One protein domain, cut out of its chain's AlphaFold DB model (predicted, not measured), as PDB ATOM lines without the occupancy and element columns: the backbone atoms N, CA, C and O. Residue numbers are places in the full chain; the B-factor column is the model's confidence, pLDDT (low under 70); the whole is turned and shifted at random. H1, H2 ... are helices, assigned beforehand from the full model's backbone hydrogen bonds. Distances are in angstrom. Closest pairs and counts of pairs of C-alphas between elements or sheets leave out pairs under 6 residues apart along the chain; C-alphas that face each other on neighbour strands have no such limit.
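Overview. This is residues 26 to 229 of the 496 residues of an uncharacterized protein of Toxocara canis (UniProt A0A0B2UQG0). Two lobes share the long helix H8: on one side of it stands a three-helix bundle of H1, H3 and H4, and on the other side H7 folds back from it as the second arm of a long, V-like hairpin. H9 crosses the open end of this hairpin, H10 bridges its arms, H11 packs on H8, the long link passes between the arms near residue 128, and H2, H5 and H6 gather at the closed end. The printed part has 204 residues with eleven named helices, H1 to H11 in order, and no named strand; the class is all helix. It is compact, with a radius of gyration of the C-alphas of 17.2 A, and spans 51 by 44 by 28 A.

Arrangement. H1, residues 26 to 41, touches H3, residues 53 to 67, at a shallow tilt of 31 degrees, opposite ways, closest at the C-alphas of Gly 34 and Leu 63, 5.0 A apart. H3 forms a helical hairpin with H4, residues 72 to 90, at 15 degrees, with the C-alphas of Cys 57 and Cys 89 closest at 5.4 A. H1, H3 and H4 are an up-and-down bundle, each helix running against the one before it. H2, residues 43 to 51, is about perpendicular, at 88 degrees, to H5, residues 93 to 106, which it touches at Ile 51 and Lys 100, their C-alphas 4.9 A apart. H6, residues 110 to 117, touches H7, residues 142 to 166, with the C-alphas of Val 111 and Ser 159 closest at 5.3 A. H8, residues 170 to 194, is the hub, touching seven helices. It forms a helical hairpin with H7 at a shallow tilt of 32 degrees; they touch through residues 156 to 164 and 170 to 178 alone, closest at the C-alphas of Ile 160 and Gly 171, 3.8 A. Residues 84 to 88 of H4 alone touch H8, closest at the C-alphas of Leu 84 and Lys 180, 7.1 A. H9, residues 199 to 211, touches H8 at a steep tilt of 54 degrees, with the C-alphas of Leu 193 and Gly 202 closest at 4.2 A. H10, residues 214 to 219, touches H7, closest at the C-alphas of Cys 149 and Cys 216, 5.1 A. H11, residues 222 to 227, touches H8, closest at the C-alphas of Leu 183 and Pro 222, 5.8 A. H1, H3 and H4 are apart from H7, H9, H10 and H11. Every O i to N i+4 pair is within hydrogen-bond range in H3, H6, H8, H9 and H11; the figures are 4 of 12 in H1, with 7 of 13 O i to N i+3 pairs, 3 of 5 in H2, 12 of 15 in H4, 7 of 10 in H5, 18 of 21 in H7, and 0 of 2 in H10, with 2 of 3 O i to N i+3 pairs.

Along the chain. H1 begins at C-alpha 26, (156.166, 191.743, 200.156), and measures 22.3 A from first to last C-alpha, with a kink of 83 degrees near residue 33. H3 measures 21.2 A, H4 20.9 A with a kink of 75 degrees near residue 84, and H5 20.1 A. H7 measures 36.2 A and H8 36.3 A, H8 beginning at C-alpha 170, (131.913, 198.752, 173.928). H9 measures 18.0 A, and H11 ends at C-alpha 227, (116.844, 195.880, 185.594).

Size, cuts and confidence. The C-alphas of Ser 105 and Ser 196 are the two farthest apart, 51.7 A. The printed part has no cut. The link from H6 to H7, 24 residues, is long; the other links are tight. The mean pLDDT of the printed part is 91.6, and residues 107 to 108, 141 to 143 and 196 to 198 are under 70.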
ATOM      1  N   CYS A  26     156.086 192.461 201.430       91.25
ATOM      2  CA  CYS A  26     156.166 191.743 200.156       91.25
ATOM      3  C   CYS A  26     155.285 192.406 199.088       91.25
ATOM      4  O   CYS A  26     155.775 192.761 198.014       91.25
ATOM      5  N   LEU A  27     154.014 192.674 199.413       89.56
ATOM      6  CA  LEU A  27     153.102 193.373 198.501       89.56
ATOM      7  C   LEU A  27     153.585 194.798 198.188       89.56
ATOM      8  O   LEU A  27     153.568 195.203 197.031       89.56
ATOM      9  N   ASN A  28     154.099 195.526 199.187       89.00
ATOM     10  CA  ASN A  28     154.652 196.873 198.994       89.00
ATOM     11  C   ASN A  28     155.848 196.907 198.027       89.00
ATOM     12  O   ASN A  28     156.068 197.930 197.383       89.00
ATOM     13  N   GLY A  29     156.613 195.814 197.916       87.56
ATOM     14  CA  GLY A  29     157.639 195.666 196.883       87.56
ATOM     15  C   GLY A  29     157.018 195.533 195.492       87.56
ATOM     16  O   GLY A  29     157.351 196.296 194.593       87.56
ATOM     17  N   CYS A  30     156.054 194.623 195.335       90.19
ATOM     18  CA  CYS A  30     155.394 194.375 194.050       90.19
ATOM     19  C   CYS A  30     154.512 195.542 193.554       90.19
ATOM     20  O   CYS A  30     154.286 195.668 192.351       90.19
ATOM     21  N   PHE A  31     154.010 196.408 194.441       87.94
ATOM     22  CA  PHE A  31     153.169 197.551 194.060       87.94
ATOM     23  C   PHE A  31     153.927 198.759 193.497       87.94
ATOM     24  O   PHE A  31     153.272 199.631 192.924       87.94
ATOM     25  N   GLN A  32     155.260 198.821 193.603       78.69
ATOM     26  CA  GLN A  32     156.027 199.926 193.005       78.69
ATOM     27  C   GLN A  32     155.839 199.972 191.483       78.69
ATOM     28  O   GLN A  32     155.530 201.033 190.946       78.69
ATOM     29  N   ASP A  33     155.901 198.810 190.827       72.31
ATOM     30  CA  ASP A  33     155.653 198.671 189.387       72.31
ATOM     31  C   ASP A  33     154.209 198.214 189.084       72.31
ATOM     32  O   ASP A  33     153.605 198.622 188.092       72.31
ATOM     33  N   GLY A  34     153.620 197.376 189.950       79.50
ATOM     34  CA  GLY A  34     152.335 196.712 189.699       79.50
ATOM     35  C   GLY A  34     151.067 197.497 190.059       79.50
ATOM     36  O   GLY A  34     149.973 197.056 189.715       79.50
ATOM     37  N   SER A  35     151.155 198.642 190.747       82.81
ATOM     38  CA  SER A  35     149.969 199.372 191.255       82.81
ATOM     39  C   SER A  35     149.013 199.902 190.176       82.81
ATOM     40  O   SER A  35     147.859 200.205 190.481       82.81
ATOM     41  N   LEU A  36     149.437 199.945 188.907       88.06
ATOM     42  CA  LEU A  36     148.590 200.349 187.780       88.06
ATOM     43  C   LEU A  36     147.316 199.497 187.648       88.06
ATOM     44  O   LEU A  36     146.297 200.011 187.207       88.06
ATOM     45  N   VAL A  37     147.321 198.222 188.065       91.12
ATOM     46  CA  VAL A  37     146.152 197.326 187.911       91.12
ATOM     47  C   VAL A  37     144.881 197.839 188.596       91.12
ATOM     48  O   VAL A  37     143.776 197.468 188.193       91.12
ATOM     49  N   PHE A  38     145.024 198.684 189.622       91.25
ATOM     50  CA  PHE A  38     143.914 199.179 190.430       91.25
ATOM     51  C   PHE A  38     143.055 200.230 189.708       91.25
ATOM     52  O   PHE A  38     141.918 200.445 190.131       91.25
ATOM     53  N   VAL A  39     143.517 200.807 188.582       91.94
ATOM     54  CA  VAL A  39     142.713 201.761 187.784       91.94
ATOM     55  C   VAL A  39     141.368 201.194 187.338       91.94
ATOM     56  O   VAL A  39     140.415 201.949 187.181       91.94
ATOM     57  N   ALA A  40     141.267 199.869 187.171       94.56
ATOM     58  CA  ALA A  40     140.046 199.197 186.737       94.56
ATOM     59  C   ALA A  40     138.875 199.373 187.716       94.56
ATOM     60  O   ALA A  40     137.722 199.275 187.308       94.56
ATOM     61  N   SER A  41     139.157 199.652 188.996       93.38
ATOM     62  CA  SER A  41     138.115 199.945 189.987       93.38
ATOM     63  C   SER A  41     137.351 201.240 189.678       93.38
ATOM     64  O   SER A  41     136.178 201.347 190.018       93.38
ATOM     65  N   ASP A  42     137.976 202.213 189.008       95.00
ATOM     66  CA  ASP A  42     137.337 203.448 188.551       95.00
ATOM     67  C   ASP A  42     136.971 203.358 187.063       95.00
ATOM     68  O   ASP A  42     137.833 203.384 186.180       95.00
ATOM     69  N   LEU A  43     135.665 203.287 186.794       95.94
ATOM     70  CA  LEU A  43     135.088 203.096 185.464       95.94
ATOM     71  C   LEU A  43     135.413 204.243 184.492       95.94
ATOM     72  O   LEU A  43     135.378 204.021 183.281       95.94
ATOM     73  N   ARG A  44     135.830 205.429 184.975       94.69
ATOM     74  CA  ARG A  44     136.389 206.499 184.118       94.69
ATOM     75  C   ARG A  44     137.593 206.034 183.293       94.69
ATOM     76  O   ARG A  44     137.861 206.580 182.225       94.69
ATOM     77  N   ASN A  45     138.322 205.022 183.764       94.31
ATOM     78  CA  ASN A  45     139.496 204.487 183.077       94.31
ATOM     79  C   ASN A  45     139.155 203.454 181.993       94.31
ATOM     80  O   ASN A  45     140.069 203.023 181.295       94.31
ATOM     81  N   PHE A  46     137.884 203.068 181.809       95.50
ATOM     82  CA  PHE A  46     137.465 202.013 180.876       95.50
ATOM     83  C   PHE A  46     138.044 202.178 179.460       95.50
ATOM     84  O   PHE A  46     138.662 201.253 178.933       95.50
ATOM     85  N   GLU A  47     137.917 203.361 178.855       94.19
ATOM     86  CA  GLU A  47     138.422 203.624 177.498       94.19
ATOM     87  C   GLU A  47     139.961 203.573 177.448       94.19
ATOM     88  O   GLU A  47     140.541 203.002 176.524       94.19
ATOM     89  N   LYS A  48     140.637 204.070 178.493       93.75
ATOM     90  CA  LYS A  48     142.108 204.073 178.608       93.75
ATOM     91  C   LYS A  48     142.667 202.664 178.834       93.75
ATOM     92  O   LYS A  48     143.707 202.328 178.277       93.75
ATOM     93  N   ILE A  49     141.958 201.819 179.583       94.94
ATOM     94  CA  ILE A  49     142.262 200.389 179.726       94.94
ATOM     95  C   ILE A  49     142.037 199.675 178.389       94.94
ATOM     96  O   ILE A  49     142.903 198.922 177.961       94.94
ATOM     97  N   SER A  50     140.932 199.956 177.693       95.19
ATOM     98  CA  SER A  50     140.587 199.319 176.411       95.19
ATOM     99  C   SER A  50     141.618 199.588 175.314       95.19
ATOM    100  O   SER A  50     142.050 198.668 174.624       95.19
ATOM    101  N   ILE A  51     142.064 200.842 175.183       94.19
ATOM    102  CA  ILE A  51     143.078 201.250 174.196       94.19
ATOM    103  C   ILE A  51     144.448 200.601 174.485       94.19
ATOM    104  O   ILE A  51     145.204 200.314 173.557       94.19
ATOM    105  N   ASN A  52     144.757 200.311 175.755       94.31
ATOM    106  CA  ASN A  52     146.060 199.809 176.208       94.31
ATOM    107  C   ASN A  52     145.975 198.410 176.863       94.31
ATOM    108  O   ASN A  52     146.781 198.089 177.742       94.31
ATOM    109  N   ILE A  53     144.997 197.582 176.471       96.19
ATOM    110  CA  ILE A  53     144.624 196.349 177.190       96.19
ATOM    111  C   ILE A  53     145.795 195.372 177.374       96.19
ATOM    112  O   ILE A  53     145.956 194.782 178.440       96.19
ATOM    113  N   GLU A  54     146.675 195.239 176.383       96.19
ATOM    114  CA  GLU A  54     147.832 194.344 176.453       96.19
ATOM    115  C   GLU A  54     148.908 194.869 177.412       96.19
ATOM    116  O   GLU A  54     149.558 194.075 178.090       96.19
ATOM    117  N   GLN A  55     149.075 196.192 177.530       94.81
ATOM    118  CA  GLN A  55     149.962 196.784 178.536       94.81
ATOM    119  C   GLN A  55     149.374 196.609 179.940       94.81
ATOM    120  O   GLN A  55     150.092 196.198 180.851       94.81
ATOM    121  N   PHE A  56     148.075 196.877 180.111       95.56
ATOM    122  CA  PHE A  56     147.369 196.689 181.380       95.56
ATOM    123  C   PHE A  56     147.503 195.242 181.885       95.56
ATOM    124  O   PHE A  56     147.909 195.013 183.027       95.56
ATOM    125  N   CYS A  57     147.258 194.262 181.012       97.19
ATOM    126  CA  CYS A  57     147.325 192.853 181.382       97.19
ATOM    127  C   CYS A  57     148.752 192.323 181.566       97.19
ATOM    128  O   CYS A  57     148.972 191.502 182.451       97.19
ATOM    129  N   ASN A  58     149.743 192.854 180.845       96.25
ATOM    130  CA  ASN A  58     151.155 192.568 181.112       96.25
ATOM    131  C   ASN A  58     151.571 193.044 182.525       96.25
ATOM    132  O   ASN A  58     152.234 192.312 183.255       96.25
ATOM    133  N   VAL A  59     151.115 194.224 182.973       94.50
ATOM    134  CA  VAL A  59     151.372 194.690 184.354       94.50
ATOM    135  C   VAL A  59     150.654 193.813 185.393       94.50
ATOM    136  O   VAL A  59     151.234 193.511 186.439       94.50
ATOM    137  N   TYR A  60     149.442 193.327 185.100       95.62
ATOM    138  CA  TYR A  60     148.767 192.323 185.935       95.62
ATOM    139  C   TYR A  60     149.565 191.008 186.030       95.62
ATOM    140  O   TYR A  60     149.814 190.527 187.138       95.62
ATOM    141  N   GLU A  61     150.044 190.454 184.914       95.75
ATOM    142  CA  GLU A  61     150.864 189.234 184.913       95.75
ATOM    143  C   GLU A  61     152.182 189.409 185.686       95.75
ATOM    144  O   GLU A  61     152.574 188.522 186.451       95.75
ATOM    145  N   GLN A  62     152.841 190.566 185.562       94.19
ATOM    146  CA  GLN A  62     154.045 190.900 186.331       94.19
ATOM    147  C   GLN A  62     153.766 190.972 187.841       94.19
ATOM    148  O   GLN A  62     154.517 190.396 188.633       94.19
ATOM    149  N   LEU A  63     152.662 191.602 188.256       93.75
ATOM    150  CA  LEU A  63     152.246 191.686 189.661       93.75
ATOM    151  C   LEU A  63     151.917 190.303 190.257       93.75
ATOM    152  O   LEU A  63     152.367 189.972 191.361       93.75
ATOM    153  N   MET A  64     151.179 189.466 189.523       93.94
ATOM    154  CA  MET A  64     150.875 188.092 189.945       93.94
ATOM    155  C   MET A  64     152.134 187.209 189.981       93.94
ATOM    156  O   MET A  64     152.266 186.352 190.855       93.94
ATOM    157  N   THR A  65     153.100 187.454 189.091       94.44
ATOM    158  CA  THR A  65     154.406 186.775 189.097       94.44
ATOM    159  C   THR A  65     155.262 187.198 190.294       94.44
ATOM    160  O   THR A  65     155.830 186.343 190.971       94.44
ATOM    161  N   CYS A  66     155.316 188.495 190.615       93.06
ATOM    162  CA  CYS A  66     156.043 189.009 191.780       93.06
ATOM    163  C   CYS A  66     155.492 188.418 193.090       93.06
ATOM    164  O   CYS A  66     156.235 187.863 193.912       93.06
ATOM    165  N   THR A  67     154.165 188.443 193.251       93.25
ATOM    166  CA  THR A  67     153.498 187.953 194.465       93.25
ATOM    167  C   THR A  67     153.460 186.434 194.613       93.25
ATOM    168  O   THR A  67     153.162 185.953 195.705       93.25
ATOM    169  N   ALA A  68     153.872 185.657 193.604       92.44
ATOM    170  CA  ALA A  68     154.099 184.216 193.751       92.44
ATOM    171  C   ALA A  68     155.144 183.873 194.838       92.44
ATOM    172  O   ALA A  68     155.145 182.755 195.352       92.44
ATOM    173  N   SER A  69     156.003 184.838 195.203       91.25
ATOM    174  CA  SER A  69     156.986 184.740 196.294       91.25
ATOM    175  C   SER A  69     156.466 185.157 197.683       91.25
ATOM    176  O   SER A  69     157.133 184.881 198.682       91.25
ATOM    177  N   CYS A  70     155.294 185.797 197.765       94.62
ATOM    178  CA  CYS A  70     154.689 186.246 199.023       94.62
ATOM    179  C   CYS A  70     153.935 185.113 199.743       94.62
ATOM    180  O   CYS A  70     153.758 184.016 199.205       94.62
ATOM    181  N   SER A  71     153.475 185.361 200.976       95.50
ATOM    182  CA  SER A  71     152.690 184.368 201.715       95.50
ATOM    183  C   SER A  71     151.308 184.144 201.088       95.50
ATOM    184  O   SER A  71     150.798 184.968 200.330       95.50
ATOM    185  N   GLU A  72     150.674 183.025 201.434       94.12
ATOM    186  CA  GLU A  72     149.304 182.702 201.016       94.12
ATOM    187  C   GLU A  72     148.315 183.811 201.425       94.12
ATOM    188  O   GLU A  72     147.554 184.296 200.594       94.12
ATOM    189  N   ALA A  73     148.437 184.336 202.650       91.25
ATOM    190  CA  ALA A  73     147.616 185.446 203.136       91.25
ATOM    191  C   ALA A  73     147.840 186.764 202.361       91.25
ATOM    192  O   ALA A  73     146.874 187.479 202.092       91.25
ATOM    193  N   ASP A  74     149.085 187.070 201.964       92.56
ATOM    194  CA  ASP A  74     149.390 188.226 201.102       92.56
ATOM    195  C   ASP A  74     148.724 188.077 199.728       92.56
ATOM    196  O   ASP A  74     148.148 189.023 199.192       92.56
ATOM    197  N   ARG A  75     148.791 186.870 199.156       92.69
ATOM    198  CA  ARG A  75     148.223 186.553 197.841       92.69
ATOM    199  C   ARG A  75     146.698 186.591 197.858       92.69
ATOM    200  O   ARG A  75     146.112 187.168 196.949       92.69
ATOM    201  N   ASP A  76     146.061 186.086 198.909       91.00
ATOM    202  CA  ASP A  76     144.612 186.197 199.102       91.00
ATOM    203  C   ASP A  76     144.180 187.654 199.328       91.00
ATOM    204  O   ASP A  76     143.096 188.074 198.913       91.00
ATOM    205  N   GLN A  77     144.992 188.455 200.027       87.94
ATOM    206  CA  GLN A  77     144.768 189.897 200.158       87.94
ATOM    207  C   GLN A  77     144.889 190.605 198.803       87.94
ATOM    208  O   GLN A  77     144.069 191.479 198.515       87.94
ATOM    209  N   LEU A  78     145.856 190.221 197.962       91.12
ATOM    210  CA  LEU A  78     145.989 190.765 196.613       91.12
ATOM    211  C   LEU A  78     144.805 190.372 195.725       91.12
ATOM    212  O   LEU A  78     144.190 191.261 195.144       91.12
ATOM    213  N   ALA A  79     144.468 189.082 195.636       91.31
ATOM    214  CA  ALA A  79     143.424 188.566 194.747       91.31
ATOM    215  C   ALA A  79     142.092 189.315 194.934       91.31
ATOM    216  O   ALA A  79     141.489 189.778 193.970       91.31
ATOM    217  N   ARG A  80     141.694 189.567 196.189       87.12
ATOM    218  CA  ARG A  80     140.498 190.364 196.526       87.12
ATOM    219  C   ARG A  80     140.565 191.837 196.098       87.12
ATOM    220  O   ARG A  80     139.516 192.451 195.956       87.12
ATOM    221  N   ARG A  81     141.759 192.411 195.908       88.00
ATOM    222  CA  ARG A  81     141.965 193.786 195.408       88.00
ATOM    223  C   ARG A  81     142.124 193.868 193.884       88.00
ATOM    224  O   ARG A  81     141.941 194.948 193.338       88.00
ATOM    225  N   VAL A  82     142.473 192.770 193.206       92.62
ATOM    226  CA  VAL A  82     142.668 192.723 191.739       92.62
ATOM    227  C   VAL A  82     141.615 191.890 191.006       92.62
ATOM    228  O   VAL A  82     141.758 191.680 189.809       92.62
ATOM    229  N   ALA A  83     140.553 191.438 191.679       93.69
ATOM    230  CA  ALA A  83     139.530 190.552 191.112       93.69
ATOM    231  C   ALA A  83     138.904 191.069 189.801       93.69
ATOM    232  O   ALA A  83     138.599 190.282 188.907       93.69
ATOM    233  N   LEU A  84     138.756 192.391 189.657       96.00
ATOM    234  CA  LEU A  84     138.276 193.013 188.421       96.00
ATOM    235  C   LEU A  84     139.358 193.064 187.330       96.00
ATOM    236  O   LEU A  84     139.070 192.791 186.171       96.00
ATOM    237  N   SER A  85     140.607 193.366 187.694       96.56
ATOM    238  CA  SER A  85     141.761 193.340 186.785       96.56
ATOM    239  C   SER A  85     142.028 191.918 186.265       96.56
ATOM    240  O   SER A  85     142.328 191.728 185.092       96.56
ATOM    241  N   GLU A  86     141.856 190.914 187.129       97.00
ATOM    242  CA  GLU A  86     141.911 189.489 186.803       97.00
ATOM    243  C   GLU A  86     140.796 189.091 185.827       97.00
ATOM    244  O   GLU A  86     141.092 188.482 184.802       97.00
ATOM    245  N   TYR A  87     139.551 189.502 186.086       98.06
ATOM    246  CA  TYR A  87     138.417 189.274 185.183       98.06
ATOM    247  C   TYR A  87     138.640 189.907 183.797       98.06
ATOM    248  O   TYR A  87     138.509 189.237 182.772       98.06
ATOM    249  N   ILE A  88     139.086 191.169 183.762       98.12
ATOM    250  CA  ILE A  88     139.457 191.880 182.528       98.12
ATOM    251  C   ILE A  88     140.511 191.094 181.734       98.12
ATOM    252  O   ILE A  88     140.360 190.904 180.529       98.12
ATOM    253  N   CYS A  89     141.565 190.615 182.397       98.19
ATOM    254  CA  CYS A  89     142.732 190.049 181.721       98.19
ATOM    255  C   CYS A  89     142.674 188.544 181.441       98.19
ATOM    256  O   CYS A  89     143.367 188.084 180.535       98.19
ATOM    257  N   ARG A  90     141.869 187.773 182.181       97.06
ATOM    258  CA  ARG A  90     141.680 186.331 181.945       97.06
ATOM    259  C   ARG A  90     140.439 186.024 181.123       97.06
ATOM    260  O   ARG A  90     140.519 185.218 180.202       97.06
ATOM    261  N   ASP A  91     139.318 186.650 181.469       97.94
ATOM    262  CA  ASP A  91     138.001 186.256 180.964       97.94
ATOM    263  C   ASP A  91     137.522 187.166 179.821       97.94
ATOM    264  O   ASP A  91     136.771 186.720 178.958       97.94
ATOM    265  N   LYS A  92     137.978 188.430 179.786       97.81
ATOM    266  CA  LYS A  92     137.449 189.474 178.885       97.81
ATOM    267  C   LYS A  92     138.438 190.077 177.888       97.81
ATOM    268  O   LYS A  92     138.034 190.879 177.049       97.81
ATOM    269  N   ILE A  93     139.708 189.677 177.915       97.44
ATOM    270  CA  ILE A  93     140.777 190.310 177.122       97.44
ATOM    271  C   ILE A  93     140.498 190.338 175.607       97.44
ATOM    272  O   ILE A  93     140.847 191.312 174.940       97.44
ATOM    273  N   GLU A  94     139.823 189.322 175.064       97.56
ATOM    274  CA  GLU A  94     139.440 189.288 173.645       97.56
ATOM    275  C   GLU A  94     138.283 190.251 173.321       97.56
ATOM    276  O   GLU A  94     138.310 190.897 172.275       97.56
ATOM    277  N   GLU A  95     137.306 190.423 174.223       97.06
ATOM    278  CA  GLU A  95     136.218 191.404 174.056       97.06
ATOM    279  C   GLU A  95     136.791 192.833 174.009       97.06
ATOM    280  O   GLU A  95     136.467 193.611 173.111       97.06
ATOM    281  N   PHE A  96     137.735 193.151 174.901       96.81
ATOM    282  CA  PHE A  96     138.457 194.429 174.892       96.81
ATOM    283  C   PHE A  96     139.275 194.653 173.608       96.81
ATOM    284  O   PHE A  96     139.284 195.763 173.072       96.81
ATOM    285  N   ARG A  97     139.937 193.617 173.072       96.44
ATOM    286  CA  ARG A  97     140.684 193.718 171.802       96.44
ATOM    287  C   ARG A  97     139.781 194.038 170.609       96.44
ATOM    288  O   ARG A  97     140.205 194.800 169.746       96.44
ATOM    289  N   LEU A  98     138.550 193.521 170.573       95.44
ATOM    290  CA  LEU A  98     137.594 193.806 169.491       95.44
ATOM    291  C   LEU A  98     137.197 195.291 169.422       95.44
ATOM    292  O   LEU A  98     136.984 195.811 168.328       95.44
ATOM    293  N   VAL A  99     137.125 195.986 170.563       94.44
ATOM    294  CA  VAL A  99     136.752 197.416 170.619       94.44
ATOM    295  C   VAL A  99     137.948 198.373 170.626       94.44
ATOM    296  O   VAL A  99     137.770 199.565 170.382       94.44
ATOM    297  N   LYS A 100     139.173 197.880 170.856       93.69
ATOM    298  CA  LYS A 100     140.399 198.685 170.998       93.69
ATOM    299  C   LYS A 100     140.653 199.660 169.842       93.69
ATOM    300  O   LYS A 100     140.730 200.863 170.078       93.69
ATOM    301  N   GLU A 101     140.794 199.163 168.610       92.12
ATOM    302  CA  GLU A 101     141.143 200.000 167.441       92.12
ATOM    303  C   GLU A 101     140.068 201.063 167.177       92.12
ATOM    304  O   GLU A 101     140.349 202.226 166.885       92.12
ATOM    305  N   CYS A 102     138.817 200.650 167.356       93.75
ATOM    306  CA  CYS A 102     137.615 201.450 167.215       93.75
ATOM    307  C   CYS A 102     137.581 202.601 168.240       93.75
ATOM    308  O   CYS A 102     137.491 203.761 167.839       93.75
ATOM    309  N   LEU A 103     137.778 202.328 169.536       91.94
ATOM    310  CA  LEU A 103     137.885 203.359 170.580       91.94
ATOM    311  C   LEU A 103     139.104 204.279 170.376       91.94
ATOM    312  O   LEU A 103     138.981 205.498 170.505       91.94
ATOM    313  N   GLN A 104     140.260 203.731 169.981       89.75
ATOM    314  CA  GLN A 104     141.459 204.525 169.685       89.75
ATOM    315  C   GLN A 104     141.223 205.507 168.523       89.75
ATOM    316  O   GLN A 104     141.689 206.644 168.582       89.75
ATOM    317  N   SER A 105     140.471 205.101 167.493       86.62
ATOM    318  CA  SER A 105     140.157 205.950 166.333       86.62
ATOM    319  C   SER A 105     139.233 207.132 166.655       86.62
ATOM    320  O   SER A 105     139.302 208.161 165.986       86.62
ATOM    321  N   GLN A 106     138.397 206.998 167.691       79.38
ATOM    322  CA  GLN A 106     137.423 208.013 168.105       79.38
ATOM    323  C   GLN A 106     138.019 209.036 169.097       79.38
ATOM    324  O   GLN A 106     137.446 210.108 169.284       79.38
ATOM    325  N   GLY A 107     139.155 208.722 169.739       67.62
ATOM    326  CA  GLY A 107     139.877 209.635 170.641       67.62
ATOM    327  C   GLY A 107     139.105 210.019 171.912       67.62
ATOM    328  O   GLY A 107     139.141 211.177 172.327       67.62
ATOM    329  N   THR A 108     138.341 209.088 172.488       66.75
ATOM    330  CA  THR A 108     137.239 209.417 173.402       66.75
ATOM    331  C   THR A 108     137.568 209.408 174.895       66.75
ATOM    332  O   THR A 108     138.310 208.568 175.399       66.75
ATOM    333  N   GLU A 109     136.888 210.302 175.619       83.94
ATOM    334  CA  GLU A 109     136.606 210.171 177.054       83.94
ATOM    335  C   GLU A 109     135.079 210.186 177.290       83.94
ATOM    336  O   GLU A 109     134.528 211.053 177.969       83.94
ATOM    337  N   THR A 110     134.364 209.249 176.666       93.31
ATOM    338  CA  THR A 110     132.900 209.094 176.750       93.31
ATOM    339  C   THR A 110     132.410 208.988 178.190       93.31
ATOM    340  O   THR A 110     131.432 209.644 178.544       93.31
ATOM    341  N   VAL A 111     133.113 208.229 179.038       94.94
ATOM    342  CA  VAL A 111     132.729 208.075 180.451       94.94
ATOM    343  C   VAL A 111     132.902 209.393 181.215       94.94
ATOM    344  O   VAL A 111     132.076 209.730 182.062       94.94
ATOM    345  N   ASN A 112     133.925 210.194 180.885       94.62
ATOM    346  CA  ASN A 112     134.123 211.510 181.500       94.62
ATOM    347  C   ASN A 112     133.094 212.541 181.028       94.62
ATOM    348  O   ASN A 112     132.639 213.338 181.847       94.62
ATOM    349  N   GLN A 113     132.699 212.502 179.751       95.31
ATOM    350  CA  GLN A 113     131.631 213.346 179.216       95.31
ATOM    351  C   GLN A 113     130.303 213.039 179.922       95.31
ATOM    352  O   GLN A 113     129.724 213.927 180.540       95.31
ATOM    353  N   CYS A 114     129.898 211.766 179.964       97.44
ATOM    354  CA  CYS A 114     128.718 211.327 180.710       97.44
ATOM    355  C   CYS A 114     128.785 211.689 182.204       97.44
ATOM    356  O   CYS A 114     127.786 212.104 182.784       97.44
ATOM    357  N   ALA A 115     129.959 211.595 182.836       96.69
ATOM    358  CA  ALA A 115     130.151 212.062 184.208       96.69
ATOM    359  C   ALA A 115     129.930 213.574 184.365       96.69
ATOM    360  O   ALA A 115     129.231 213.979 185.290       96.69
ATOM    361  N   SER A 116     130.455 214.394 183.450       96.19
ATOM    362  CA  SER A 116     130.214 215.842 183.435       96.19
ATOM    363  C   SER A 116     128.727 216.168 183.253       96.19
ATOM    364  O   SER A 116     128.179 216.972 184.007       96.19
ATOM    365  N   ASP A 117     128.058 215.518 182.300       97.19
ATOM    366  CA  ASP A 117     126.653 215.785 181.963       97.19
ATOM    367  C   ASP A 117     125.685 215.330 183.072       97.19
ATOM    368  O   ASP A 117     124.673 215.981 183.329       97.19
ATOM    369  N   CYS A 118     126.038 214.272 183.810       97.31
ATOM    370  CA  CYS A 118     125.336 213.825 185.019       97.31
ATOM    371  C   CYS A 118     125.723 214.607 186.298       97.31
ATOM    372  O   CYS A 118     125.264 214.262 187.393       97.31
ATOM    373  N   GLY A 119     126.559 215.650 186.186       95.50
ATOM    374  CA  GLY A 119     126.941 216.544 187.286       95.50
ATOM    375  C   GLY A 119     127.965 215.978 188.279       95.50
ATOM    376  O   GLY A 119     128.046 216.462 189.408       95.50
ATOM    377  N   HIS A 120     128.729 214.953 187.897       94.62
ATOM    378  CA  HIS A 120     129.713 214.282 188.754       94.62
ATOM    379  C   HIS A 120     131.090 214.967 188.693       94.62
ATOM    380  O   HIS A 120     131.601 215.174 187.586       94.62
ATOM    381  N   PRO A 121     131.736 215.295 189.833       91.81
ATOM    382  CA  PRO A 121     133.023 215.994 189.844       91.81
ATOM    383  C   PRO A 121     134.103 215.258 189.045       91.81
ATOM    384  O   PRO A 121     134.231 214.038 189.143       91.81
ATOM    385  N   ALA A 122     134.886 215.993 188.248       88.50
ATOM    386  CA  ALA A 122     135.884 215.425 187.332       88.50
ATOM    387  C   ALA A 122     137.019 214.658 188.044       88.50
ATOM    388  O   ALA A 122     137.634 213.777 187.449       88.50
ATOM    389  N   ASP A 123     137.266 214.986 189.310       86.75
ATOM    390  CA  ASP A 123     138.206 214.361 190.239       86.75
ATOM    391  C   ASP A 123     137.598 213.202 191.056       86.75
ATOM    392  O   ASP A 123     138.337 212.411 191.640       86.75
ATOM    393  N   ALA A 124     136.268 213.059 191.078       88.75
ATOM    394  CA  ALA A 124     135.588 211.962 191.761       88.75
ATOM    395  C   ALA A 124     135.539 210.696 190.891       88.75
ATOM    396  O   ALA A 124     135.097 210.728 189.738       88.75
ATOM    397  N   THR A 125     135.934 209.561 191.469       91.62
ATOM    398  CA  THR A 125     135.886 208.232 190.838       91.62
ATOM    399  C   THR A 125     134.451 207.793 190.522       91.62
ATOM    400  O   THR A 125     133.480 208.267 191.117       91.62
ATOM    401  N   VAL A 126     134.301 206.858 189.584       94.81
ATOM    402  CA  VAL A 126     133.037 206.175 189.279       94.81
ATOM    403  C   VAL A 126     133.219 204.696 189.615       94.81
ATOM    404  O   VAL A 126     133.782 203.943 188.827       94.81
ATOM    405  N   GLN A 127     132.778 204.285 190.808       94.88
ATOM    406  CA  GLN A 127     132.934 202.914 191.315       94.88
ATOM    407  C   GLN A 127     131.616 202.412 191.908       94.88
ATOM    408  O   GLN A 127     130.928 203.150 192.616       94.88
ATOM    409  N   LEU A 128     131.287 201.149 191.640       95.56
ATOM    410  CA  LEU A 128     130.086 200.449 192.112       95.56
ATOM    411  C   LEU A 128     130.425 199.299 193.080       95.56
ATOM    412  O   LEU A 128     129.534 198.643 193.609       95.56
ATOM    413  N   ASP A 129     131.708 199.054 193.348       92.94
ATOM    414  CA  ASP A 129     132.192 197.900 194.118       92.94
ATOM    415  C   ASP A 129     131.954 197.993 195.644       92.94
ATOM    416  O   ASP A 129     132.386 197.116 196.402       92.94
ATOM    417  N   SER A 130     131.279 199.054 196.109       91.62
ATOM    418  CA  SER A 130     131.041 199.409 197.519       91.62
ATOM    419  C   SER A 130     132.303 199.413 198.405       91.62
ATOM    420  O   SER A 130     132.213 199.155 199.611       91.62
ATOM    421  N   SER A 131     133.499 199.601 197.835       89.19
ATOM    422  CA  SER A 131     134.757 199.705 198.590       89.19
ATOM    423  C   SER A 131     134.874 201.054 199.316       89.19
ATOM    424  O   SER A 131     134.127 201.978 199.003       89.19
ATOM    425  N   PRO A 132     135.824 201.232 200.257       86.31
ATOM    426  CA  PRO A 132     136.048 202.527 200.909       86.31
ATOM    427  C   PRO A 132     136.381 203.689 199.952       86.31
ATOM    428  O   PRO A 132     136.269 204.841 200.359       86.31
ATOM    429  N   SER A 133     136.784 203.393 198.710       85.38
ATOM    430  CA  SER A 133     137.066 204.379 197.654       85.38
ATOM    431  C   SER A 133     135.843 204.721 196.788       85.38
ATOM    432  O   SER A 133     135.872 205.712 196.057       85.38
ATOM    433  N   ALA A 134     134.769 203.929 196.865       90.38
ATOM    434  CA  ALA A 134     133.540 204.153 196.115       90.38
ATOM    435  C   ALA A 134     132.671 205.227 196.786       90.38
ATOM    436  O   ALA A 134     132.523 205.250 198.008       90.38
ATOM    437  N   ALA A 135     132.011 206.076 195.992       89.38
ATOM    438  CA  ALA A 135     131.146 207.146 196.506       89.38
ATOM    439  C   ALA A 135     129.906 206.638 197.282       89.38
ATOM    440  O   ALA A 135     129.283 207.396 198.025       89.38
ATOM    441  N   VAL A 136     129.556 205.357 197.125       91.12
ATOM    442  CA  VAL A 136     128.474 204.663 197.836       91.12
ATOM    443  C   VAL A 136     129.073 203.411 198.476       91.12
ATOM    444  O   VAL A 136     129.416 202.465 197.770       91.12
ATOM    445  N   ASN A 137     129.277 203.428 199.798       91.38
ATOM    446  CA  ASN A 137     129.954 202.348 200.525       91.38
ATOM    447  C   ASN A 137     129.548 202.286 202.023       91.38
ATOM    448  O   ASN A 137     128.990 203.261 202.528       91.38
ATOM    449  N   PRO A 138     129.851 201.194 202.763       88.12
ATOM    450  CA  PRO A 138     129.445 201.005 204.168       88.12
ATOM    451  C   PRO A 138     129.966 202.024 205.196       88.12
ATOM    452  O   PRO A 138     129.507 202.014 206.337       88.12
ATOM    453  N   PHE A 139     130.926 202.871 204.822       84.88
ATOM    454  CA  PHE A 139     131.505 203.929 205.654       84.88
ATOM    455  C   PHE A 139     131.027 205.338 205.246       84.88
ATOM    456  O   PHE A 139     131.377 206.314 205.910       84.88
ATOM    457  N   ALA A 140     130.234 205.464 204.176       79.69
ATOM    458  CA  ALA A 140     129.640 206.729 203.745       79.69
ATOM    459  C   ALA A 140     128.396 207.082 204.583       79.69
ATOM    460  O   ALA A 140     127.593 206.217 204.932       79.69
ATOM    461  N   PHE A 141     128.205 208.369 204.889       69.31
ATOM    462  CA  PHE A 141     127.038 208.842 205.638       69.31
ATOM    463  C   PHE A 141     125.798 208.944 204.731       69.31
ATOM    464  O   PHE A 141     125.843 209.544 203.660       69.31
ATOM    465  N   PHE A 142     124.678 208.366 205.173       66.56
ATOM    466  CA  PHE A 142     123.505 208.106 204.325       66.56
ATOM    467  C   PHE A 142     122.691 209.350 203.924       66.56
ATOM    468  O   PHE A 142     122.007 209.316 202.901       66.56
ATOM    469  N   ASP A 143     122.770 210.448 204.682       66.88
ATOM    470  CA  ASP A 143     121.882 211.620 204.545       66.88
ATOM    471  C   ASP A 143     121.946 212.320 203.168       66.88
ATOM    472  O   ASP A 143     121.036 213.070 202.808       66.88
ATOM    473  N   SER A 144     122.996 212.072 202.379       72.69
ATOM    474  CA  SER A 144     123.209 212.636 201.038       72.69
ATOM    475  C   SER A 144     123.387 211.586 199.930       72.69
ATOM    476  O   SER A 144     123.759 211.941 198.810       72.69
ATOM    477  N   ILE A 145     123.105 210.303 200.193       87.44
ATOM    478  CA  ILE A 145     123.493 209.208 199.285       87.44
ATOM    479  C   ILE A 145     122.541 209.023 198.085       87.44
ATOM    480  O   ILE A 145     123.002 208.755 196.978       87.44
ATOM    481  N   SER A 146     121.225 209.251 198.237       89.31
ATOM    482  CA  SER A 146     120.256 209.096 197.129       89.31
ATOM    483  C   SER A 146     120.559 209.961 195.886       89.31
ATOM    484  O   SER A 146     120.409 209.441 194.780       89.31
ATOM    485  N   PRO A 147     120.975 211.243 195.997       91.19
ATOM    486  CA  PRO A 147     121.474 212.015 194.856       91.19
ATOM    487  C   PRO A 147     122.678 211.368 194.159       91.19
ATOM    488  O   PRO A 147     122.652 211.224 192.940       91.19
ATOM    489  N   VAL A 148     123.684 210.916 194.920       92.19
ATOM    490  CA  VAL A 148     124.897 210.268 194.381       92.19
ATOM    491  C   VAL A 148     124.530 209.030 193.563       92.19
ATOM    492  O   VAL A 148     125.025 208.855 192.454       92.19
ATOM    493  N   CYS A 149     123.596 208.214 194.053       94.06
ATOM    494  CA  CYS A 149     123.134 207.022 193.343       94.06
ATOM    495  C   CYS A 149     122.416 207.341 192.023       94.06
ATOM    496  O   CYS A 149     122.594 206.601 191.061       94.06
ATOM    497  N   ARG A 150     121.663 208.450 191.938       94.75
ATOM    498  CA  ARG A 150     121.054 208.908 190.671       94.75
ATOM    499  C   ARG A 150     122.097 209.434 189.690       94.75
ATOM    500  O   ARG A 150     121.991 209.166 188.498       94.75
ATOM    501  N   THR A 151     123.109 210.152 190.179       95.62
ATOM    502  CA  THR A 151     124.247 210.577 189.356       95.62
ATOM    503  C   THR A 151     124.990 209.357 188.810       95.62
ATOM    504  O   THR A 151     125.144 209.255 187.601       95.62
ATOM    505  N   LEU A 152     125.350 208.378 189.645       95.75
ATOM    506  CA  LEU A 152     125.986 207.133 189.193       95.75
ATOM    507  C   LEU A 152     125.109 206.344 188.195       95.75
ATOM    508  O   LEU A 152     125.626 205.858 187.191       95.75
ATOM    509  N   GLU A 153     123.789 206.280 188.403       96.50
ATOM    510  CA  GLU A 153     122.852 205.607 187.490       96.50
ATOM    511  C   GLU A 153     122.834 206.292 186.115       96.50
ATOM    512  O   GLU A 153     122.935 205.632 185.077       96.50
ATOM    513  N   CYS A 154     122.774 207.628 186.115       97.69
ATOM    514  CA  CYS A 154     122.879 208.469 184.928       97.69
ATOM    515  C   CYS A 154     124.200 208.223 184.182       97.69
ATOM    516  O   CYS A 154     124.173 207.991 182.973       97.69
ATOM    517  N   ILE A 155     125.342 208.191 184.890       97.50
ATOM    518  CA  ILE A 155     126.658 207.943 184.275       97.50
ATOM    519  C   ILE A 155     126.675 206.595 183.578       97.50
ATOM    520  O   ILE A 155     127.114 206.516 182.435       97.50
ATOM    521  N   VAL A 156     126.205 205.539 184.246       97.25
ATOM    522  CA  VAL A 156     126.242 204.183 183.693       97.25
ATOM    523  C   VAL A 156     125.320 204.077 182.474       97.25
ATOM    524  O   VAL A 156     125.769 203.626 181.422       97.25
ATOM    525  N   LYS A 157     124.076 204.568 182.560       97.19
ATOM    526  CA  LYS A 157     123.128 204.584 181.429       97.19
ATOM    527  C   LYS A 157     123.660 205.378 180.230       97.19
ATOM    528  O   LYS A 157     123.636 204.871 179.109       97.19
ATOM    529  N   CYS A 158     124.186 206.581 180.467       97.81
ATOM    530  CA  CYS A 158     124.803 207.412 179.432       97.81
ATOM    531  C   CYS A 158     126.030 206.725 178.817       97.81
ATOM    532  O   CYS A 158     126.125 206.618 177.597       97.81
ATOM    533  N   SER A 159     126.942 206.199 179.644       97.38
ATOM    534  CA  SER A 159     128.200 205.605 179.175       97.38
ATOM    535  C   SER A 159     127.953 204.379 178.303       97.38
ATOM    536  O   SER A 159     128.602 204.243 177.270       97.38
ATOM    537  N   ILE A 160     126.988 203.523 178.657       96.50
ATOM    538  CA  ILE A 160     126.596 202.364 177.838       96.50
ATOM    539  C   ILE A 160     126.041 202.832 176.483       96.50
ATOM    540  O   ILE A 160     126.494 202.363 175.437       96.50
ATOM    541  N   ALA A 161     125.103 203.784 176.488       95.88
ATOM    542  CA  ALA A 161     124.462 204.279 175.271       95.88
ATOM    543  C   ALA A 161     125.449 204.997 174.330       95.88
ATOM    544  O   ALA A 161     125.510 204.682 173.142       95.88
ATOM    545  N   GLU A 162     126.249 205.932 174.847       95.75
ATOM    546  CA  GLU A 162     127.203 206.705 174.048       95.75
ATOM    547  C   GLU A 162     128.412 205.878 173.601       95.75
ATOM    548  O   GLU A 162     128.888 206.061 172.479       95.75
ATOM    549  N   SER A 163     128.884 204.924 174.411       95.06
ATOM    550  CA  SER A 163     129.963 204.026 173.979       95.06
ATOM    551  C   SER A 163     129.472 203.118 172.849       95.06
ATOM    552  O   SER A 163     130.109 203.080 171.802       95.06
ATOM    553  N   ASN A 164     128.285 202.504 172.966       94.56
ATOM    554  CA  ASN A 164     127.713 201.694 171.880       94.56
ATOM    555  C   ASN A 164     127.416 202.498 170.597       94.56
ATOM    556  O   ASN A 164     127.549 201.943 169.506       94.56
ATOM    557  N   LYS A 165     127.083 203.797 170.686       93.56
ATOM    558  CA  LYS A 165     126.956 204.686 169.508       93.56
ATOM    559  C   LYS A 165     128.287 204.919 168.786       93.56
ATOM    560  O   LYS A 165     128.305 204.978 167.559       93.56
ATOM    561  N   LYS A 166     129.390 205.086 169.526       91.38
ATOM    562  CA  LYS A 166     130.727 205.355 168.956       91.38
ATOM    563  C   LYS A 166     131.462 204.081 168.544       91.38
ATOM    564  O   LYS A 166     132.251 204.113 167.602       91.38
ATOM    565  N   CYS A 167     131.222 202.986 169.257       93.56
ATOM    566  CA  CYS A 167     131.833 201.689 169.035       93.56
ATOM    567  C   CYS A 167     130.913 200.557 169.525       93.56
ATOM    568  O   CYS A 167     130.762 200.343 170.730       93.56
ATOM    569  N   ALA A 168     130.293 199.825 168.598       93.75
ATOM    570  CA  ALA A 168     129.338 198.765 168.925       93.75
ATOM    571  C   ALA A 168     129.953 197.690 169.843       93.75
ATOM    572  O   ALA A 168     131.076 197.240 169.617       93.75
ATOM    573  N   GLY A 169     129.220 197.292 170.885       93.75
ATOM    574  CA  GLY A 169     129.664 196.339 171.908       93.75
ATOM    575  C   GLY A 169     130.488 196.959 173.043       93.75
ATOM    576  O   GLY A 169     130.544 196.387 174.128       93.75
ATOM    577  N   SER A 170     131.091 198.141 172.867       95.62
ATOM    578  CA  SER A 170     131.913 198.752 173.928       95.62
ATOM    579  C   SER A 170     131.094 199.194 175.148       95.62
ATOM    580  O   SER A 170     131.572 199.091 176.277       95.62
ATOM    581  N   GLY A 171     129.839 199.606 174.949       96.38
ATOM    582  CA  GLY A 171     128.895 199.865 176.036       96.38
ATOM    583  C   GLY A 171     128.455 198.585 176.750       96.38
ATOM    584  O   GLY A 171     128.229 198.607 177.958       96.38
ATOM    585  N   ASP A 172     128.406 197.458 176.041       96.75
ATOM    586  CA  ASP A 172     128.035 196.164 176.623       96.75
ATOM    587  C   ASP A 172     129.174 195.611 177.496       96.75
ATOM    588  O   ASP A 172     128.923 195.134 178.602       96.75
ATOM    589  N   ILE A 173     130.434 195.787 177.072       97.56
ATOM    590  CA  ILE A 173     131.615 195.502 177.907       97.56
ATOM    591  C   ILE A 173     131.648 196.447 179.122       97.56
ATOM    592  O   ILE A 173     131.875 195.995 180.242       97.56
ATOM    593  N   PHE A 174     131.364 197.747 178.954       97.50
ATOM    594  CA  PHE A 174     131.269 198.681 180.087       97.50
ATOM    595  C   PHE A 174     130.204 198.243 181.111       97.50
ATOM    596  O   PHE A 174     130.460 198.261 182.319       97.50
ATOM    597  N   ARG A 175     129.025 197.801 180.643       97.44
ATOM    598  CA  ARG A 175     127.959 197.238 181.488       97.44
ATOM    599  C   ARG A 175     128.433 195.996 182.243       97.44
ATOM    600  O   ARG A 175     128.174 195.880 183.434       97.44
ATOM    601  N   ASP A 176     129.108 195.075 181.568       97.88
ATOM    602  CA  ASP A 176     129.605 193.819 182.138       97.88
ATOM    603  C   ASP A 176     130.679 194.057 183.226       97.88
ATOM    604  O   ASP A 176     130.602 193.488 184.317       97.88
ATOM    605  N   ILE A 177     131.588 195.014 183.012       97.94
ATOM    606  CA  ILE A 177     132.561 195.470 184.021       97.94
ATOM    607  C   ILE A 177     131.875 196.155 185.216       97.94
ATOM    608  O   ILE A 177     132.247 195.906 186.367       97.94
ATOM    609  N   GLY A 178     130.838 196.966 184.981       97.56
ATOM    610  CA  GLY A 178     130.013 197.542 186.048       97.56
ATOM    611  C   GLY A 178     129.241 196.481 186.846       97.56
ATOM    612  O   GLY A 178     129.251 196.502 188.077       97.56
ATOM    613  N   PHE A 179     128.644 195.503 186.163       97.81
ATOM    614  CA  PHE A 179     127.967 194.354 186.768       97.81
ATOM    615  C   PHE A 179     128.927 193.517 187.618       97.81
ATOM    616  O   PHE A 179     128.582 193.133 188.735       97.81
ATOM    617  N   LYS A 180     130.159 193.280 187.148       97.62
ATOM    618  CA  LYS A 180     131.197 192.567 187.906       97.62
ATOM    619  C   LYS A 180     131.551 193.281 189.217       97.62
ATOM    620  O   LYS A 180     131.676 192.610 190.242       97.62
ATOM    621  N   GLN A 181     131.634 194.616 189.226       97.06
ATOM    622  CA  GLN A 181     131.814 195.380 190.470       97.06
ATOM    623  C   GLN A 181     130.647 195.176 191.449       97.06
ATOM    624  O   GLN A 181     130.880 194.887 192.624       97.06
ATOM    625  N   VAL A 182     129.401 195.259 190.969       97.56
ATOM    626  CA  VAL A 182     128.196 195.019 191.787       97.56
ATOM    627  C   VAL A 182     128.150 193.580 192.309       97.56
ATOM    628  O   VAL A 182     127.819 193.354 193.472       97.56
ATOM    629  N   LEU A 183     128.525 192.593 191.493       96.75
ATOM    630  CA  LEU A 183     128.588 191.184 191.881       96.75
ATOM    631  C   LEU A 183     129.596 190.953 193.017       96.75
ATOM    632  O   LEU A 183     129.258 190.302 194.009       96.75
ATOM    633  N   ASP A 184     130.795 191.528 192.916       94.06
ATOM    634  CA  ASP A 184     131.836 191.396 193.940       94.06
ATOM    635  C   ASP A 184     131.490 192.179 195.223       94.06
ATOM    636  O   ASP A 184     131.744 191.691 196.329       94.06
ATOM    637  N   ALA A 185     130.823 193.336 195.110       93.88
ATOM    638  CA  ALA A 185     130.236 194.051 196.246       93.88
ATOM    639  C   ALA A 185     129.182 193.194 196.968       93.88
ATOM    640  O   ALA A 185     129.246 192.995 198.183       93.88
ATOM    641  N   SER A 186     128.241 192.638 196.203       95.00
ATOM    642  CA  SER A 186     127.138 191.798 196.681       95.00
ATOM    643  C   SER A 186     127.635 190.497 197.326       95.00
ATOM    644  O   SER A 186     127.075 190.033 198.324       95.00
ATOM    645  N   GLY A 187     128.711 189.911 196.791       93.25
ATOM    646  CA  GLY A 187     129.394 188.752 197.364       93.25
ATOM    647  C   GLY A 187     130.109 189.082 198.676       93.25
ATOM    648  O   GLY A 187     129.933 188.369 199.667       93.25
ATOM    649  N   ARG A 188     130.861 190.192 198.722       90.19
ATOM    650  CA  ARG A 188     131.565 190.647 199.932       90.19
ATOM    651  C   ARG A 188     130.591 190.948 201.073       90.19
ATOM    652  O   ARG A 188     130.767 190.416 202.163       90.19
ATOM    653  N   LEU A 189     129.532 191.711 200.806       91.69
ATOM    654  CA  LEU A 189     128.545 192.102 201.818       91.69
ATOM    655  C   LEU A 189     127.780 190.903 202.402       91.69
ATOM    656  O   LEU A 189     127.538 190.877 203.607       91.69
ATOM    657  N   ARG A 190     127.443 189.882 201.596       91.25
ATOM    658  CA  ARG A 190     126.877 188.625 202.129       91.25
ATOM    659  C   ARG A 190     127.895 187.846 202.960       91.25
ATOM    660  O   ARG A 190     127.560 187.405 204.052       91.25
ATOM    661  N   SER A 191     129.141 187.746 202.495       90.00
ATOM    662  CA  SER A 191     130.222 187.106 203.254       90.00
ATOM    663  C   SER A 191     130.426 187.763 204.627       90.00
ATOM    664  O   SER A 191     130.538 187.061 205.627       90.00
ATOM    665  N   ASP A 192     130.388 189.096 204.708       89.00
ATOM    666  CA  ASP A 192     130.499 189.825 205.977       89.00
ATOM    667  C   ASP A 192     129.291 189.594 206.909       89.00
ATOM    668  O   ASP A 192     129.480 189.494 208.122       89.00
ATOM    669  N   LEU A 193     128.068 189.452 206.373       88.19
ATOM    670  CA  LEU A 193     126.870 189.083 207.150       88.19
ATOM    671  C   LEU A 193     126.954 187.661 207.730       88.19
ATOM    672  O   LEU A 193     126.634 187.456 208.904       88.19
ATOM    673  N   ASP A 194     127.367 186.687 206.916       86.56
ATOM    674  CA  ASP A 194     127.434 185.271 207.299       86.56
ATOM    675  C   ASP A 194     128.652 184.963 208.196       86.56
ATOM    676  O   ASP A 194     128.653 184.005 208.982       86.56
ATOM    677  N   ASN A 195     129.709 185.779 208.120       78.31
ATOM    678  CA  ASN A 195     130.962 185.566 208.838       78.31
ATOM    679  C   ASN A 195     130.884 185.948 210.328       78.31
ATOM    680  O   ASN A 195     131.381 186.983 210.780       78.31
ATOM    681  N   SER A 196     130.378 185.007 211.125       60.38
ATOM    682  CA  SER A 196     130.328 185.066 212.596       60.38
ATOM    683  C   SER A 196     131.650 185.391 213.324       60.38
ATOM    684  O   SER A 196     131.607 185.695 214.517       60.38
ATOM    685  N   SER A 197     132.816 185.359 212.657       66.31
ATOM    686  CA  SER A 197     134.104 185.726 213.271       66.31
ATOM    687  C   SER A 197     134.354 187.240 213.367       66.31
ATOM    688  O   SER A 197     135.134 187.661 214.221       66.31
ATOM    689  N   SER A 198     133.681 188.066 212.553       65.38
ATOM    690  CA  SER A 198     133.840 189.528 212.552       65.38
ATOM    691  C   SER A 198     132.505 190.227 212.796       65.38
ATOM    692  O   SER A 198     131.845 190.725 211.884       65.38
ATOM    693  N   SER A 199     132.108 190.295 214.069       73.94
ATOM    694  CA  SER A 199     130.844 190.919 214.484       73.94
ATOM    695  C   SER A 199     130.711 192.388 214.064       73.94
ATOM    696  O   SER A 199     129.592 192.851 213.866       73.94
ATOM    697  N   VAL A 200     131.825 193.110 213.894       86.06
ATOM    698  CA  VAL A 200     131.834 194.505 213.423       86.06
ATOM    699  C   VAL A 200     131.572 194.587 211.917       86.06
ATOM    700  O   VAL A 200     130.753 195.401 211.503       86.06
ATOM    701  N   ALA A 201     132.203 193.730 211.103       85.19
ATOM    702  CA  ALA A 201     131.982 193.723 209.654       85.19
ATOM    703  C   ALA A 201     130.534 193.344 209.317       85.19
ATOM    704  O   ALA A 201     129.867 194.079 208.594       85.19
ATOM    705  N   GLY A 202     130.002 192.284 209.936       87.25
ATOM    706  CA  GLY A 202     128.603 191.886 209.755       87.25
ATOM    707  C   GLY A 202     127.598 192.925 210.260       87.25
ATOM    708  O   GLY A 202     126.555 193.114 209.639       87.25
ATOM    709  N   GLN A 203     127.904 193.662 211.336       88.38
ATOM    710  CA  GLN A 203     127.061 194.779 211.783       88.38
ATOM    711  C   GLN A 203     127.099 195.963 210.810       88.38
ATOM    712  O   GLN A 203     126.043 196.515 210.515       88.38
ATOM    713  N   LEU A 204     128.269 196.328 210.274       89.06
ATOM    714  CA  LEU A 204     128.392 197.392 209.274       89.06
ATOM    715  C   LEU A 204     127.706 197.018 207.954       89.06
ATOM    716  O   LEU A 204     126.909 197.804 207.452       89.06
ATOM    717  N   ALA A 205     127.939 195.809 207.433       90.69
ATOM    718  CA  ALA A 205     127.266 195.300 206.238       90.69
ATOM    719  C   ALA A 205     125.741 195.263 206.427       90.69
ATOM    720  O   ALA A 205     124.999 195.674 205.537       90.69
ATOM    721  N   LYS A 206     125.268 194.851 207.612       90.62
ATOM    722  CA  LYS A 206     123.846 194.881 207.959       90.62
ATOM    723  C   LYS A 206     123.282 196.305 207.982       90.62
ATOM    724  O   LYS A 206     122.274 196.550 207.331       90.62
ATOM    725  N   ILE A 207     123.908 197.227 208.718       90.19
ATOM    726  CA  ILE A 207     123.445 198.620 208.831       90.19
ATOM    727  C   ILE A 207     123.438 199.288 207.454       90.19
ATOM    728  O   ILE A 207     122.466 199.951 207.113       90.19
ATOM    729  N   TYR A 208     124.474 199.059 206.642       91.25
ATOM    730  CA  TYR A 208     124.543 199.533 205.264       91.25
ATOM    731  C   TYR A 208     123.361 199.026 204.435       91.25
ATOM    732  O   TYR A 208     122.646 199.838 203.863       91.25
ATOM    733  N   LEU A 209     123.090 197.719 204.426       91.81
ATOM    734  CA  LEU A 209     121.988 197.138 203.650       91.81
ATOM    735  C   LEU A 209     120.587 197.503 204.183       91.81
ATOM    736  O   LEU A 209     119.648 197.557 203.395       91.81
ATOM    737  N   GLU A 210     120.427 197.773 205.483       90.50
ATOM    738  CA  GLU A 210     119.164 198.262 206.068       90.50
ATOM    739  C   GLU A 210     118.944 199.777 205.865       90.50
ATOM    740  O   GLU A 210     117.797 200.226 205.883       90.50
ATOM    741  N   ALA A 211     120.010 200.565 205.668       89.69
ATOM    742  CA  ALA A 211     119.952 202.019 205.473       89.69
ATOM    743  C   ALA A 211     120.107 202.471 204.007       89.69
ATOM    744  O   ALA A 211     119.824 203.631 203.698       89.69
ATOM    745  N   LEU A 212     120.549 201.590 203.103       90.69
ATOM    746  CA  LEU A 212     120.745 201.895 201.686       90.69
ATOM    747  C   LEU A 212     119.398 202.239 201.015       90.69
ATOM    748  O   LEU A 212     118.499 201.395 200.982       90.69
ATOM    749  N   PRO A 213     119.228 203.447 200.442       90.94
ATOM    750  CA  PRO A 213     117.994 203.808 199.753       90.94
ATOM    751  C   PRO A 213     117.736 202.926 198.530       90.94
ATOM    752  O   PRO A 213     118.666 202.537 197.829       90.94
ATOM    753  N   GLU A 214     116.465 202.691 198.195       90.31
ATOM    754  CA  GLU A 214     116.090 201.823 197.065       90.31
ATOM    755  C   GLU A 214     116.668 202.303 195.716       90.31
ATOM    756  O   GLU A 214     117.013 201.485 194.869       90.31
ATOM    757  N   GLN A 215     116.890 203.616 195.544       90.25
ATOM    758  CA  GLN A 215     117.547 204.180 194.347       90.25
ATOM    759  C   GLN A 215     119.040 203.821 194.236       90.25
ATOM    760  O   GLN A 215     119.647 204.041 193.197       90.25
ATOM    761  N   CYS A 216     119.643 203.304 195.304       93.56
ATOM    762  CA  CYS A 216     121.026 202.843 195.359       93.56
ATOM    763  C   CYS A 216     121.137 201.315 195.298       93.56
ATOM    764  O   CYS A 216     122.242 200.785 195.223       93.56
ATOM    765  N   ALA A 217     120.022 200.579 195.361       94.06
ATOM    766  CA  ALA A 217     120.051 199.134 195.572       94.06
ATOM    767  C   ALA A 217     120.705 198.361 194.408       94.06
ATOM    768  O   ALA A 217     121.257 197.286 194.627       94.06
ATOM    769  N   TYR A 218     120.747 198.936 193.200       96.00
ATOM    770  CA  TYR A 218     121.491 198.393 192.055       96.00
ATOM    771  C   TYR A 218     123.012 198.292 192.282       96.00
ATOM    772  O   TYR A 218     123.680 197.567 191.558       96.00
ATOM    773  N   ILE A 219     123.567 199.000 193.273       94.69
ATOM    774  CA  ILE A 219     125.004 198.995 193.612       94.69
ATOM    775  C   ILE A 219     125.373 197.744 194.437       94.69
ATOM    776  O   ILE A 219     126.533 197.346 194.498       94.69
ATOM    777  N   VAL A 220     124.382 197.083 195.049       94.94
ATOM    778  CA  VAL A 220     124.571 195.898 195.910       94.94
ATOM    779  C   VAL A 220     123.759 194.676 195.473       94.94
ATOM    780  O   VAL A 220     123.932 193.598 196.040       94.94
ATOM    781  N   ASP A 221     122.874 194.816 194.488       95.88
ATOM    782  CA  ASP A 221     122.008 193.757 193.971       95.88
ATOM    783  C   ASP A 221     122.172 193.635 192.442       95.88
ATOM    784  O   ASP A 221     121.653 194.476 191.700       95.88
ATOM    785  N   PRO A 222     122.864 192.585 191.950       96.12
ATOM    786  CA  PRO A 222     123.064 192.350 190.522       96.12
ATOM    787  C   PRO A 222     121.760 192.272 189.716       96.12
ATOM    788  O   PRO A 222     121.726 192.721 188.575       96.12
ATOM    789  N   MET A 223     120.662 191.777 190.307       95.44
ATOM    790  CA  MET A 223     119.369 191.725 189.611       95.44
ATOM    791  C   MET A 223     118.806 193.130 189.387       95.44
ATOM    792  O   MET A 223     118.237 193.412 188.333       95.44
ATOM    793  N   LYS A 224     118.995 194.041 190.351       96.19
ATOM    794  CA  LYS A 224     118.596 195.448 190.203       96.19
ATOM    795  C   LYS A 224     119.510 196.212 189.251       96.19
ATOM    796  O   LYS A 224     119.011 197.095 188.563       96.19
ATOM    797  N   TYR A 225     120.795 195.854 189.159       96.69
ATOM    798  CA  TYR A 225     121.685 196.379 188.118       96.69
ATOM    799  C   TYR A 225     121.178 196.022 186.719       96.69
ATOM    800  O   TYR A 225     120.992 196.914 185.900       96.69
ATOM    801  N   ASP A 226     120.865 194.750 186.448       93.94
ATOM    802  CA  ASP A 226     120.351 194.351 185.132       93.94
ATOM    803  C   ASP A 226     118.999 194.993 184.788       93.94
ATOM    804  O   ASP A 226     118.775 195.373 183.635       93.94
ATOM    805  N   MET A 227     118.123 195.184 185.783       92.88
ATOM    806  CA  MET A 227     116.844 195.880 185.594       92.88
ATOM    807  C   MET A 227     116.990 197.367 185.235       92.88
ATOM    808  O   MET A 227     116.064 197.908 184.639       92.88
ATOM    809  N   LEU A 228     118.132 198.026 185.490       91.19
ATOM    810  CA  LEU A 228     118.363 199.407 185.025       91.19
ATOM    811  C   LEU A 228     118.288 199.543 183.496       91.19
ATOM    812  O   LEU A 228     118.017 200.636 183.000       91.19
ATOM    813  N   PHE A 229     118.564 198.460 182.766       87.56
ATOM    814  CA  PHE A 229     118.679 198.430 181.304       87.56
ATOM    815  C   PHE A 229     117.599 197.561 180.647       87.56
ATOM    816  O   PHE A 229     117.670 197.287 179.448       87.56
TER     817      PHE A 229